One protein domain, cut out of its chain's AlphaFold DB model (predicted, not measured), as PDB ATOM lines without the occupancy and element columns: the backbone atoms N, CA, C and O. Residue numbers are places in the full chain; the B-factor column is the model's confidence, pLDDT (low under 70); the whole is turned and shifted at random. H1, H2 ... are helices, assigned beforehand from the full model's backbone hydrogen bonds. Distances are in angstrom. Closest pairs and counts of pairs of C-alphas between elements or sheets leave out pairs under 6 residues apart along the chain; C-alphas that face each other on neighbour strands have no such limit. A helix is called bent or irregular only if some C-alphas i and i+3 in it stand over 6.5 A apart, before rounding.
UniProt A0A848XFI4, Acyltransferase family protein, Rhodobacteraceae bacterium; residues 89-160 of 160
ATOM      1  N   ILE A  89     216.626 313.852 242.026       94.62
ATOM      2  CA  ILE A  89     217.335 312.966 242.967       94.62
ATOM      3  C   ILE A  89     218.512 313.688 243.627       94.62
ATOM      4  O   ILE A  89     218.607 313.724 244.854       94.62
ATOM      5  N   PHE A  90     219.398 314.287 242.829       96.94
ATOM      6  CA  PHE A  90     220.691 314.774 243.313       96.94
ATOM      7  C   PHE A  90     220.593 315.921 244.323       96.94
ATOM      8  O   PHE A  90     221.313 315.850 245.315       96.94
ATOM      9  N   PRO A  91     219.725 316.941 244.168       97.69
ATOM     10  CA  PRO A  91     219.662 318.024 245.148       97.69
ATOM     11  C   PRO A  91     219.319 317.526 246.556       97.69
ATOM     12  O   PRO A  91     220.017 317.848 247.514       97.69
ATOM     13  N   ALA A  92     218.294 316.677 246.678       96.50
ATOM     14  CA  ALA A  92     217.898 316.101 247.960       96.50
ATOM     15  C   ALA A  92     218.954 315.125 248.506       96.50
ATOM     16  O   ALA A  92     219.241 315.146 249.703       96.50
ATOM     17  N   LEU A  93     219.572 314.316 247.634       97.19
ATOM     18  CA  LEU A  93     220.655 313.407 248.007       97.19
ATOM     19  C   LEU A  93     221.865 314.169 248.568       97.19
ATOM     20  O   LEU A  93     222.368 313.834 249.633       97.19
ATOM     21  N   ILE A  94     222.313 315.226 247.893       97.81
ATOM     22  CA  ILE A  94     223.441 316.047 248.345       97.81
ATOM     23  C   ILE A  94     223.141 316.641 249.720       97.81
ATOM     24  O   ILE A  94     223.959 316.521 250.630       97.81
ATOM     25  N   VAL A  95     221.952 317.227 249.892       97.88
ATOM     26  CA  VAL A  95     221.544 317.816 251.171       97.88
ATOM     27  C   VAL A  95     221.545 316.765 252.280       97.88
ATOM     28  O   VAL A  95     222.153 316.999 253.320       97.88
ATOM     29  N   VAL A  96     220.933 315.592 252.075       97.25
ATOM     30  CA  VAL A  96     220.881 314.568 253.131       97.25
ATOM     31  C   VAL A  96     222.266 314.010 253.458       97.25
ATOM     32  O   VAL A  96     222.561 313.798 254.632       97.25
ATOM     33  N   LEU A  97     223.147 313.822 252.471       97.94
ATOM     34  CA  LEU A  97     224.518 313.357 252.709       97.94
ATOM     35  C   LEU A  97     225.326 314.385 253.506       97.94
ATOM     36  O   LEU A  97     225.977 314.019 254.482       97.94
ATOM     37  N   ILE A  98     225.231 315.669 253.150       97.75
ATOM     38  CA  ILE A  98     225.888 316.757 253.885       97.75
ATOM     39  C   ILE A  98     225.351 316.837 255.315       97.75
ATOM     40  O   ILE A  98     226.138 316.901 256.255       97.75
ATOM     41  N   LEU A  99     224.029 316.788 255.503       97.88
ATOM     42  CA  LEU A  99     223.427 316.797 256.836       97.88
ATOM     43  C   LEU A  99     223.873 315.590 257.669       97.88
ATOM     44  O   LEU A  99     224.197 315.738 258.846       97.88
ATOM     45  N   THR A 100     223.948 314.407 257.058       97.06
ATOM     46  CA  THR A 100     224.419 313.188 257.730       97.06
ATOM     47  C   THR A 100     225.853 313.368 258.228       97.06
ATOM     48  O   THR A 100     226.128 313.104 259.394       97.06
ATOM     49  N   VAL A 101     226.759 313.863 257.381       97.50
ATOM     50  CA  VAL A 101     228.190 313.959 257.706       97.50
ATOM     51  C   VAL A 101     228.515 315.138 258.618       97.50
ATOM     52  O   VAL A 101     229.342 314.986 259.513       97.50
ATOM     53  N   LEU A 102     227.908 316.306 258.396       97.38
ATOM     54  CA  LEU A 102     228.272 317.545 259.094       97.38
ATOM     55  C   LEU A 102     227.454 317.804 260.361       97.38
ATOM     56  O   LEU A 102     227.937 318.508 261.241       97.38
ATOM     57  N   PHE A 103     226.236 317.263 260.458       96.62
ATOM     58  CA  PHE A 103     225.346 317.520 261.594       96.62
ATOM     59  C   PHE A 103     225.103 316.258 262.417       96.62
ATOM     60  O   PHE A 103     225.466 316.214 263.591       96.62
ATOM     61  N   TYR A 104     224.522 315.217 261.819       96.06
ATOM     62  CA  TYR A 104     224.131 314.030 262.581       96.06
ATOM     63  C   TYR A 104     225.328 313.183 263.023       96.06
ATOM     64  O   TYR A 104     225.337 312.691 264.145       96.06
ATOM     65  N   GLY A 105     226.358 313.047 262.188       96.31
ATOM     66  CA  GLY A 105     227.566 312.301 262.529       96.31
ATOM     67  C   GLY A 105     228.285 312.849 263.770       96.31
ATOM     68  O   GLY A 105     228.433 312.099 264.730       96.31
ATOM     69  N   PRO A 106     228.656 314.145 263.826       95.94
ATOM     70  CA  PRO A 106     229.274 314.746 265.010       95.94
ATOM     71  C   PRO A 106     228.392 314.710 266.262       95.94
ATOM     72  O   PRO A 106     228.917 314.658 267.369       95.94
ATOM     73  N   LEU A 107     227.065 314.733 266.100       95.81
ATOM     74  CA  LEU A 107     226.120 314.644 267.216       95.81
ATOM     75  C   LEU A 107     226.048 313.232 267.819       95.81
ATOM     76  O   LEU A 107     225.748 313.088 269.001       95.81
ATOM     77  N   LEU A 108     226.281 312.202 267.004       95.25
ATOM     78  CA  LEU A 108     226.061 310.797 267.353       95.25
ATOM     79  C   LEU A 108     227.356 309.978 267.462       95.25
ATOM     80  O   LEU A 108     227.291 308.782 267.743       95.25
ATOM     81  N   THR A 109     228.520 310.576 267.188       96.38
ATOM     82  CA  THR A 109     229.811 309.883 267.258       96.38
ATOM     83  C   THR A 109     230.355 309.846 268.684       96.38
ATOM     84  O   THR A 109     230.269 310.822 269.426       96.38
ATOM     85  N   HIS A 110     230.980 308.728 269.051       95.56
ATOM     86  CA  HIS A 110     231.743 308.591 270.298       95.56
ATOM     87  C   HIS A 110     233.208 309.044 270.157       95.56
ATOM     88  O   HIS A 110     233.965 309.008 271.127       95.56
ATOM     89  N   LEU A 111     233.637 309.449 268.957       96.81
ATOM     90  CA  LEU A 111     234.995 309.930 268.715       96.81
ATOM     91  C   LEU A 111     235.127 311.430 269.019       96.81
ATOM     92  O   LEU A 111     234.184 312.196 268.821       96.81
ATOM     93  N   PRO A 112     236.327 311.904 269.400       97.31
ATOM     94  CA  PRO A 112     236.639 313.326 269.355       97.31
ATOM     95  C   PRO A 112     236.376 313.899 267.955       97.31
ATOM     96  O   PRO A 112     236.786 313.308 266.955       97.31
ATOM     97  N   ILE A 113     235.765 315.085 267.877       96.94
ATOM     98  CA  ILE A 113     235.334 315.713 266.609       96.94
ATOM     99  C   ILE A 113     236.471 315.791 265.574       96.94
ATOM    100  O   ILE A 113     236.259 315.525 264.393       96.94
ATOM    101  N   ALA A 114     237.694 316.102 266.015       97.12
ATOM    102  CA  ALA A 114     238.860 316.139 265.133       97.12
ATOM    103  C   ALA A 114     239.161 314.766 264.503       97.12
ATOM    104  O   ALA A 114     239.413 314.681 263.306       97.12
ATOM    105  N   GLN A 115     239.076 313.687 265.287       97.56
ATOM    106  CA  GLN A 115     239.288 312.325 264.789       97.56
ATOM    107  C   GLN A 115     238.163 311.899 263.843       97.56
ATOM    108  O   GLN A 115     238.442 311.306 262.807       97.56
ATOM    109  N   TYR A 116     236.914 312.259 264.153       97.94
ATOM    110  CA  TYR A 116     235.770 311.997 263.282       97.94
ATOM    111  C   TYR A 116     235.954 312.623 261.890       97.94
ATOM    112  O   TYR A 116     235.792 311.933 260.888       97.94
ATOM    113  N   PHE A 117     236.336 313.901 261.799       97.94
ATOM    114  CA  PHE A 117     236.503 314.568 260.500       97.94
ATOM    115  C   PHE A 117     237.764 314.147 259.737       97.94
ATOM    116  O   PHE A 117     237.778 314.222 258.511       97.94
ATOM    117  N   SER A 118     238.812 313.695 260.430       97.25
ATOM    118  CA  SER A 118     240.028 313.172 259.789       97.25
ATOM    119  C   SER A 118     239.928 311.700 259.379       97.25
ATOM    120  O   SER A 118     240.804 311.210 258.666       97.25
ATOM    121  N   ALA A 119     238.890 310.987 259.816       97.69
ATOM    122  CA  ALA A 119     238.713 309.579 259.503       97.69
ATOM    123  C   ALA A 119     238.375 309.356 258.009       97.69
ATOM    124  O   ALA A 119     237.548 310.087 257.444       97.69
ATOM    125  N   PRO A 120     238.971 308.337 257.355       97.12
ATOM    126  CA  PRO A 120     238.727 308.038 255.943       97.12
ATOM    127  C   PRO A 120     237.250 307.827 255.597       97.12
ATOM    128  O   PRO A 120     236.796 308.238 254.528       97.12
ATOM    129  N   GLU A 121     236.480 307.216 256.493       95.75
ATOM    130  CA  GLU A 121     235.058 306.926 256.316       95.75
ATOM    131  C   GLU A 121     234.249 308.214 256.173       95.75
ATOM    132  O   GLU A 121     233.408 308.301 255.282       95.75
ATOM    133  N   THR A 122     234.540 309.237 256.980       97.50
ATOM    134  CA  THR A 122     233.873 310.547 256.915       97.50
ATOM    135  C   THR A 122     234.176 311.260 255.601       97.50
ATOM    136  O   THR A 122     233.269 311.783 254.952       97.50
ATOM    137  N   ILE A 123     235.441 311.237 255.168       97.38
ATOM    138  CA  ILE A 123     235.898 311.884 253.927       97.38
ATOM    139  C   ILE A 123     235.285 311.197 252.700       97.38
ATOM    140  O   ILE A 123     234.889 311.856 251.736       97.38
ATOM    141  N   THR A 124     235.184 309.868 252.727       97.56
ATOM    142  CA  THR A 124     234.686 309.077 251.595       97.56
ATOM    143  C   THR A 124     233.163 308.947 251.553       97.56
ATOM    144  O   THR A 124     232.625 308.669 250.482       97.56
ATOM    145  N   TYR A 125     232.450 309.224 252.651       97.69
ATOM    146  CA  TYR A 125     231.001 309.023 252.756       97.69
ATOM    147  C   TYR A 125     230.202 309.750 251.664       97.69
ATOM    148  O   TYR A 125     229.381 309.138 250.981       97.69
ATOM    149  N   VAL A 126     230.433 311.054 251.475       97.62
ATOM    150  CA  VAL A 126     229.720 311.850 250.459       97.62
ATOM    151  C   VAL A 126     230.063 311.402 249.033       97.62
ATOM    152  O   VAL A 126     229.129 311.061 248.308       97.62
ATOM    153  N   PRO A 127     231.341 311.357 248.593       97.38
ATOM    154  CA  PRO A 127     231.671 310.993 247.212       97.38
ATOM    155  C   PRO A 127     231.287 309.550 246.859       97.38
ATOM    156  O   PRO A 127     230.908 309.277 245.720       97.38
ATOM    157  N   ARG A 128     231.331 308.618 247.816       97.38
ATOM    158  CA  ARG A 128     230.883 307.241 247.581       97.38
ATOM    159  C   ARG A 128     229.374 307.171 247.399       97.38
ATOM    160  O   ARG A 128     228.913 306.651 246.387       97.38
ATOM    161  N   ASN A 129     228.602 307.778 248.297       97.44
ATOM    162  CA  ASN A 129     227.147 307.701 248.215       97.44
ATOM    163  C   ASN A 129     226.546 308.559 247.091       97.44
ATOM    164  O   ASN A 129     225.565 308.146 246.479       97.44
ATOM    165  N   ILE A 130     227.138 309.711 246.757       96.94
ATOM    166  CA  ILE A 130     226.673 310.543 245.633       96.94
ATOM    167  C   ILE A 130     226.901 309.865 244.274       96.94
ATOM    168  O   ILE A 130     226.194 310.167 243.318       96.94
ATOM    169  N   SER A 131     227.867 308.940 244.184       95.88
ATOM    170  CA  SER A 131     228.133 308.189 242.952       95.88
ATOM    171  C   SER A 131     226.996 307.245 242.567       95.88
ATOM    172  O   SER A 131     226.943 306.820 241.417       95.88
ATOM    173  N   LEU A 132     226.130 306.885 243.528       94.75
ATOM    174  CA  LEU A 132     225.108 305.842 243.389       94.75
ATOM    175  C   LEU A 132     225.662 304.483 242.910       94.75
ATOM    176  O   LEU A 132     224.912 303.631 242.454       94.75
ATOM    177  N   ALA A 133     226.976 304.263 243.034       94.81
ATOM    178  CA  ALA A 133     227.646 303.016 242.659       94.81
ATOM    179  C   ALA A 133     228.261 302.299 243.868       94.81
ATOM    180  O   ALA A 133     228.306 301.072 243.917       94.81
ATOM    181  N   PHE A 134     228.730 303.060 244.862       95.06
ATOM    182  CA  PHE A 134     229.421 302.522 246.030       95.06
ATOM    183  C   PHE A 134     228.719 302.929 247.322       95.06
ATOM    184  O   PHE A 134     229.089 303.912 247.961       95.06
ATOM    185  N   LEU A 135     227.715 302.153 247.720       95.38
ATOM    186  CA  LEU A 135     226.964 302.402 248.946       95.38
ATOM    187  C   LEU A 135     227.874 302.300 250.181       95.38
ATOM    188  O   LEU A 135     228.636 301.342 250.334       95.38
ATOM    189  N   GLN A 136     227.799 303.300 251.058       95.44
ATOM    190  CA  GLN A 136     228.466 303.310 252.357       95.44
ATOM    191  C   GLN A 136     227.479 303.753 253.432       95.44
ATOM    192  O   GLN A 136     227.022 304.894 253.437       95.44
ATOM    193  N   TYR A 137     227.213 302.860 254.378       93.94
ATOM    194  CA  TYR A 137     226.403 303.144 255.560       93.94
ATOM    195  C   TYR A 137     227.182 303.689 256.761       93.94
ATOM    196  O   TYR A 137     226.679 304.623 257.391       93.94
ATOM    197  N   PRO A 138     228.361 303.138 257.119       94.06
ATOM    198  CA  PRO A 138     228.976 303.497 258.383       94.06
ATOM    199  C   PRO A 138     229.674 304.856 258.316       94.06
ATOM    200  O   PRO A 138     230.316 305.219 257.322       94.06
ATOM    201  N   LEU A 139     229.569 305.565 259.436       96.44
ATOM    202  CA  LEU A 139     230.400 306.700 259.813       96.44
ATOM    203  C   LEU A 139     231.180 306.330 261.084       96.44
ATOM    204  O   LEU A 139     230.696 305.535 261.897       96.44
ATOM    205  N   PRO A 140     232.387 306.876 261.274       96.38
ATOM    206  CA  PRO A 140     233.297 306.406 262.306       96.38
ATOM    207  C   PRO A 140     232.773 306.780 263.697       96.38
ATOM    208  O   PRO A 140     232.506 307.945 264.000       96.38
ATOM    209  N   GLY A 141     232.594 305.761 264.539       94.44
ATOM    210  CA  GLY A 141     232.088 305.903 265.905       94.44
ATOM    211  C   GLY A 141     230.611 306.293 266.025       94.44
ATOM    212  O   GLY A 141     230.184 306.609 267.128       94.44
ATOM    213  N   VAL A 142     229.841 306.292 264.932       95.94
ATOM    214  CA  VAL A 142     228.424 306.694 264.911       95.94
ATOM    215  C   VAL A 142     227.510 305.480 265.091       95.94
ATOM    216  O   VAL A 142     227.641 304.500 264.359       95.94
ATOM    217  N   LEU A 143     226.543 305.571 266.018       91.69
ATOM    218  CA  LEU A 143     225.553 304.516 266.309       91.69
ATOM    219  C   LEU A 143     226.183 303.149 266.650       91.69
ATOM    220  O   LEU A 143     225.677 302.106 266.235       91.69
ATOM    221  N   VAL A 144     227.292 303.152 267.393       92.12
ATOM    222  CA  VAL A 144     227.989 301.919 267.805       92.12
ATOM    223  C   VAL A 144     227.229 301.133 268.875       92.12
ATOM    224  O   VAL A 144     227.291 299.910 268.881       92.12
ATOM    225  N   ASP A 145     226.452 301.831 269.708       91.00
ATOM    226  CA  ASP A 145     225.656 301.240 270.792       91.00
ATOM    227  C   ASP A 145     224.170 301.058 270.415       91.00
ATOM    228  O   ASP A 145     223.348 300.663 271.242       91.00
ATOM    229  N   ALA A 146     223.789 301.384 269.175       91.00
ATOM    230  CA  ALA A 146     222.409 301.253 268.720       91.00
ATOM    231  C   ALA A 146     222.039 299.771 268.501       91.00
ATOM    232  O   ALA A 146     222.882 299.009 268.029       91.00
ATOM    233  N   PRO A 147     220.774 299.354 268.728       91.25
ATOM    234  CA  PRO A 147     220.333 297.984 268.430       91.25
ATOM    235  C   PRO A 147     220.611 297.569 266.978       91.25
ATOM    236  O   PRO A 147     220.930 296.414 266.702       91.25
ATOM    237  N   TYR A 148     220.521 298.531 266.055       88.25
ATOM    238  CA  TYR A 148     220.907 298.378 264.659       88.25
ATOM    239  C   TYR A 148     222.170 299.196 264.362       88.25
ATOM    240  O   TYR A 148     222.111 300.403 264.116       88.25
ATOM    241  N   VAL A 149     223.324 298.532 264.414       88.44
ATOM    242  CA  VAL A 149     224.643 299.179 264.365       88.44
ATOM    243  C   VAL A 149     225.020 299.617 262.947       88.44
ATOM    244  O   VAL A 149     224.798 298.906 261.968       88.44
ATOM    245  N   GLY A 150     225.671 300.779 262.839       81.75
ATOM    246  CA  GLY A 150     226.472 301.142 261.662       81.75
ATOM    247  C   GLY A 150     225.702 301.639 260.434       81.75
ATOM    248  O   GLY A 150     226.319 301.848 259.390       81.75
ATOM    249  N   ALA A 151     224.390 301.871 260.534       86.31
ATOM    250  CA  ALA A 151     223.577 302.390 259.432       86.31
ATOM    251  C   ALA A 151     222.789 303.650 259.812       86.31
ATOM    252  O   ALA A 151     221.575 303.613 260.000       86.31
ATOM    253  N   ILE A 152     223.478 304.795 259.855       91.00
ATOM    254  CA  ILE A 152     222.849 306.103 260.112       91.00
ATOM    255  C   ILE A 152     221.803 306.479 259.056       91.00
ATOM    256  O   ILE A 152     220.785 307.088 259.373       91.00
ATOM    257  N   ASN A 153     222.036 306.098 257.800       91.81
ATOM    258  CA  ASN A 153     221.116 306.335 256.696       91.81
ATOM    259  C   ASN A 153     220.893 305.041 255.909       91.81
ATOM    260  O   ASN A 153     221.321 304.893 254.764       91.81
ATOM    261  N   GLY A 154     220.231 304.081 256.561       90.00
ATOM    262  CA  GLY A 154     219.910 302.785 255.963       90.00
ATOM    263  C   GLY A 154     219.134 302.910 254.649       90.00
ATOM    264  O   GLY A 154     219.382 302.147 253.727       90.00
ATOM    265  N   SER A 155     218.266 303.915 254.513       90.00
ATOM    266  CA  SER A 155     217.392 304.109 253.349       90.00
ATOM    267  C   SER A 155     218.112 304.421 252.030       90.00
ATOM    268  O   SER A 155     217.487 304.303 250.973       90.00
ATOM    269  N   LEU A 156     219.404 304.785 252.058       93.81
ATOM    270  CA  LEU A 156     220.189 305.099 250.852       93.81
ATOM    271  C   LEU A 156     220.181 303.969 249.818       93.81
ATOM    272  O   LEU A 156     220.200 304.250 248.626       93.81
ATOM    273  N   TRP A 157     220.089 302.717 250.271       92.00
ATOM    274  CA  TRP A 157     220.114 301.523 249.419       92.00
ATOM    275  C   TRP A 157     219.080 301.538 248.297       92.00
ATOM    276  O   TRP A 157     219.324 300.994 247.234       92.00
ATOM    277  N   THR A 158     217.941 302.199 248.513       89.38
ATOM    278  CA  THR A 158     216.844 302.258 247.537       89.38
ATOM    279  C   THR A 158     217.183 303.037 246.260       89.38
ATOM    280  O   THR A 158     216.378 303.055 245.328       89.38
ATOM    281  N   LEU A 159     218.341 303.707 246.224       91.62
ATOM    282  CA  LEU A 159     218.837 304.478 245.084       91.62
ATOM    283  C   LEU A 159     219.945 303.766 244.286       91.62
ATOM    284  O   LEU A 159     220.367 304.321 243.270       91.62
ATOM    285  N   PHE A 160     220.417 302.605 244.753       90.19
ATOM    286  CA  PHE A 160     221.478 301.792 244.139       90.19
ATOM    287  C   PHE A 160     220.861 300.589 243.421       90.19
ATOM    288  O   PHE A 160     221.360 300.247 242.328       90.19
TER     289      PHE A 160
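This is residues 89 to 160 of the 160 residues of the protein "Acyltransferase family protein" of Rhodobacteraceae bacterium (UniProt A0A848XFI4). A long helix, H1, and a shorter, irregular helix, H3, lie side by side and run opposite ways, with the small helix H2 in the turn between them. From the far end of H3 a long loop, residues 131 to 153, runs back and then returns to the short last helix, H4, which is near H1. The printed part has 72 residues, with four named helices in the order H1, H2, H3, H4 and no named strand: the class is all helix. The whole is compact, with a radius of gyration of the C-alphas of 11.6 A and spans of 32 by 26 by 17 A.

Find C-alpha 89 at (217.335, 312.966, 242.967); from there H1 runs through residues 89 to 108, 26.0 A, to C-alpha 108 at (226.061, 310.797, 267.353). It has a kink of 30 degrees near residue 100. It is neither bent nor irregular, but only just: C-alphas 101 and 104 are 6.3 A apart. H2 is residues 113 to 118. H3, residues 120 to 130, covers 16.1 A and is irregular, with C-alphas 123 and 126 7.1 A apart. H4, residues 154 to 159, is only just irregular, with C-alphas 154 and 157 6.7 A apart; it ends at C-alpha 159 at (218.837, 304.478, 245.084).

Start at Leu 97 and Val 126, the closest C-alphas of H1 and H3, 5.9 A apart: these helices touch at a shallow tilt of 21 degrees, opposite ways. H2 is close but not clearly touching H1, with C-alphas 106 and 113 closest at 6.3 A. H1 and H4 are near each other; H2 and H4 are apart. In H2 every O i to N i+4 pair is within hydrogen-bond range; in H1 13 of 16 are, in H3 5 of 7, and in H4 0 of 2, beside 2 of 3 O i to N i+3 pairs.

The C-alphas of Ile 89 and Pro 112 are the two farthest apart, at 32.7 A. The printed part has no cut and ends at Phe 160, the chain's last residue. The link from H3 to H4 is long, with 23 residues; the other two are tight. No printed residue is under 70 in pLDDT.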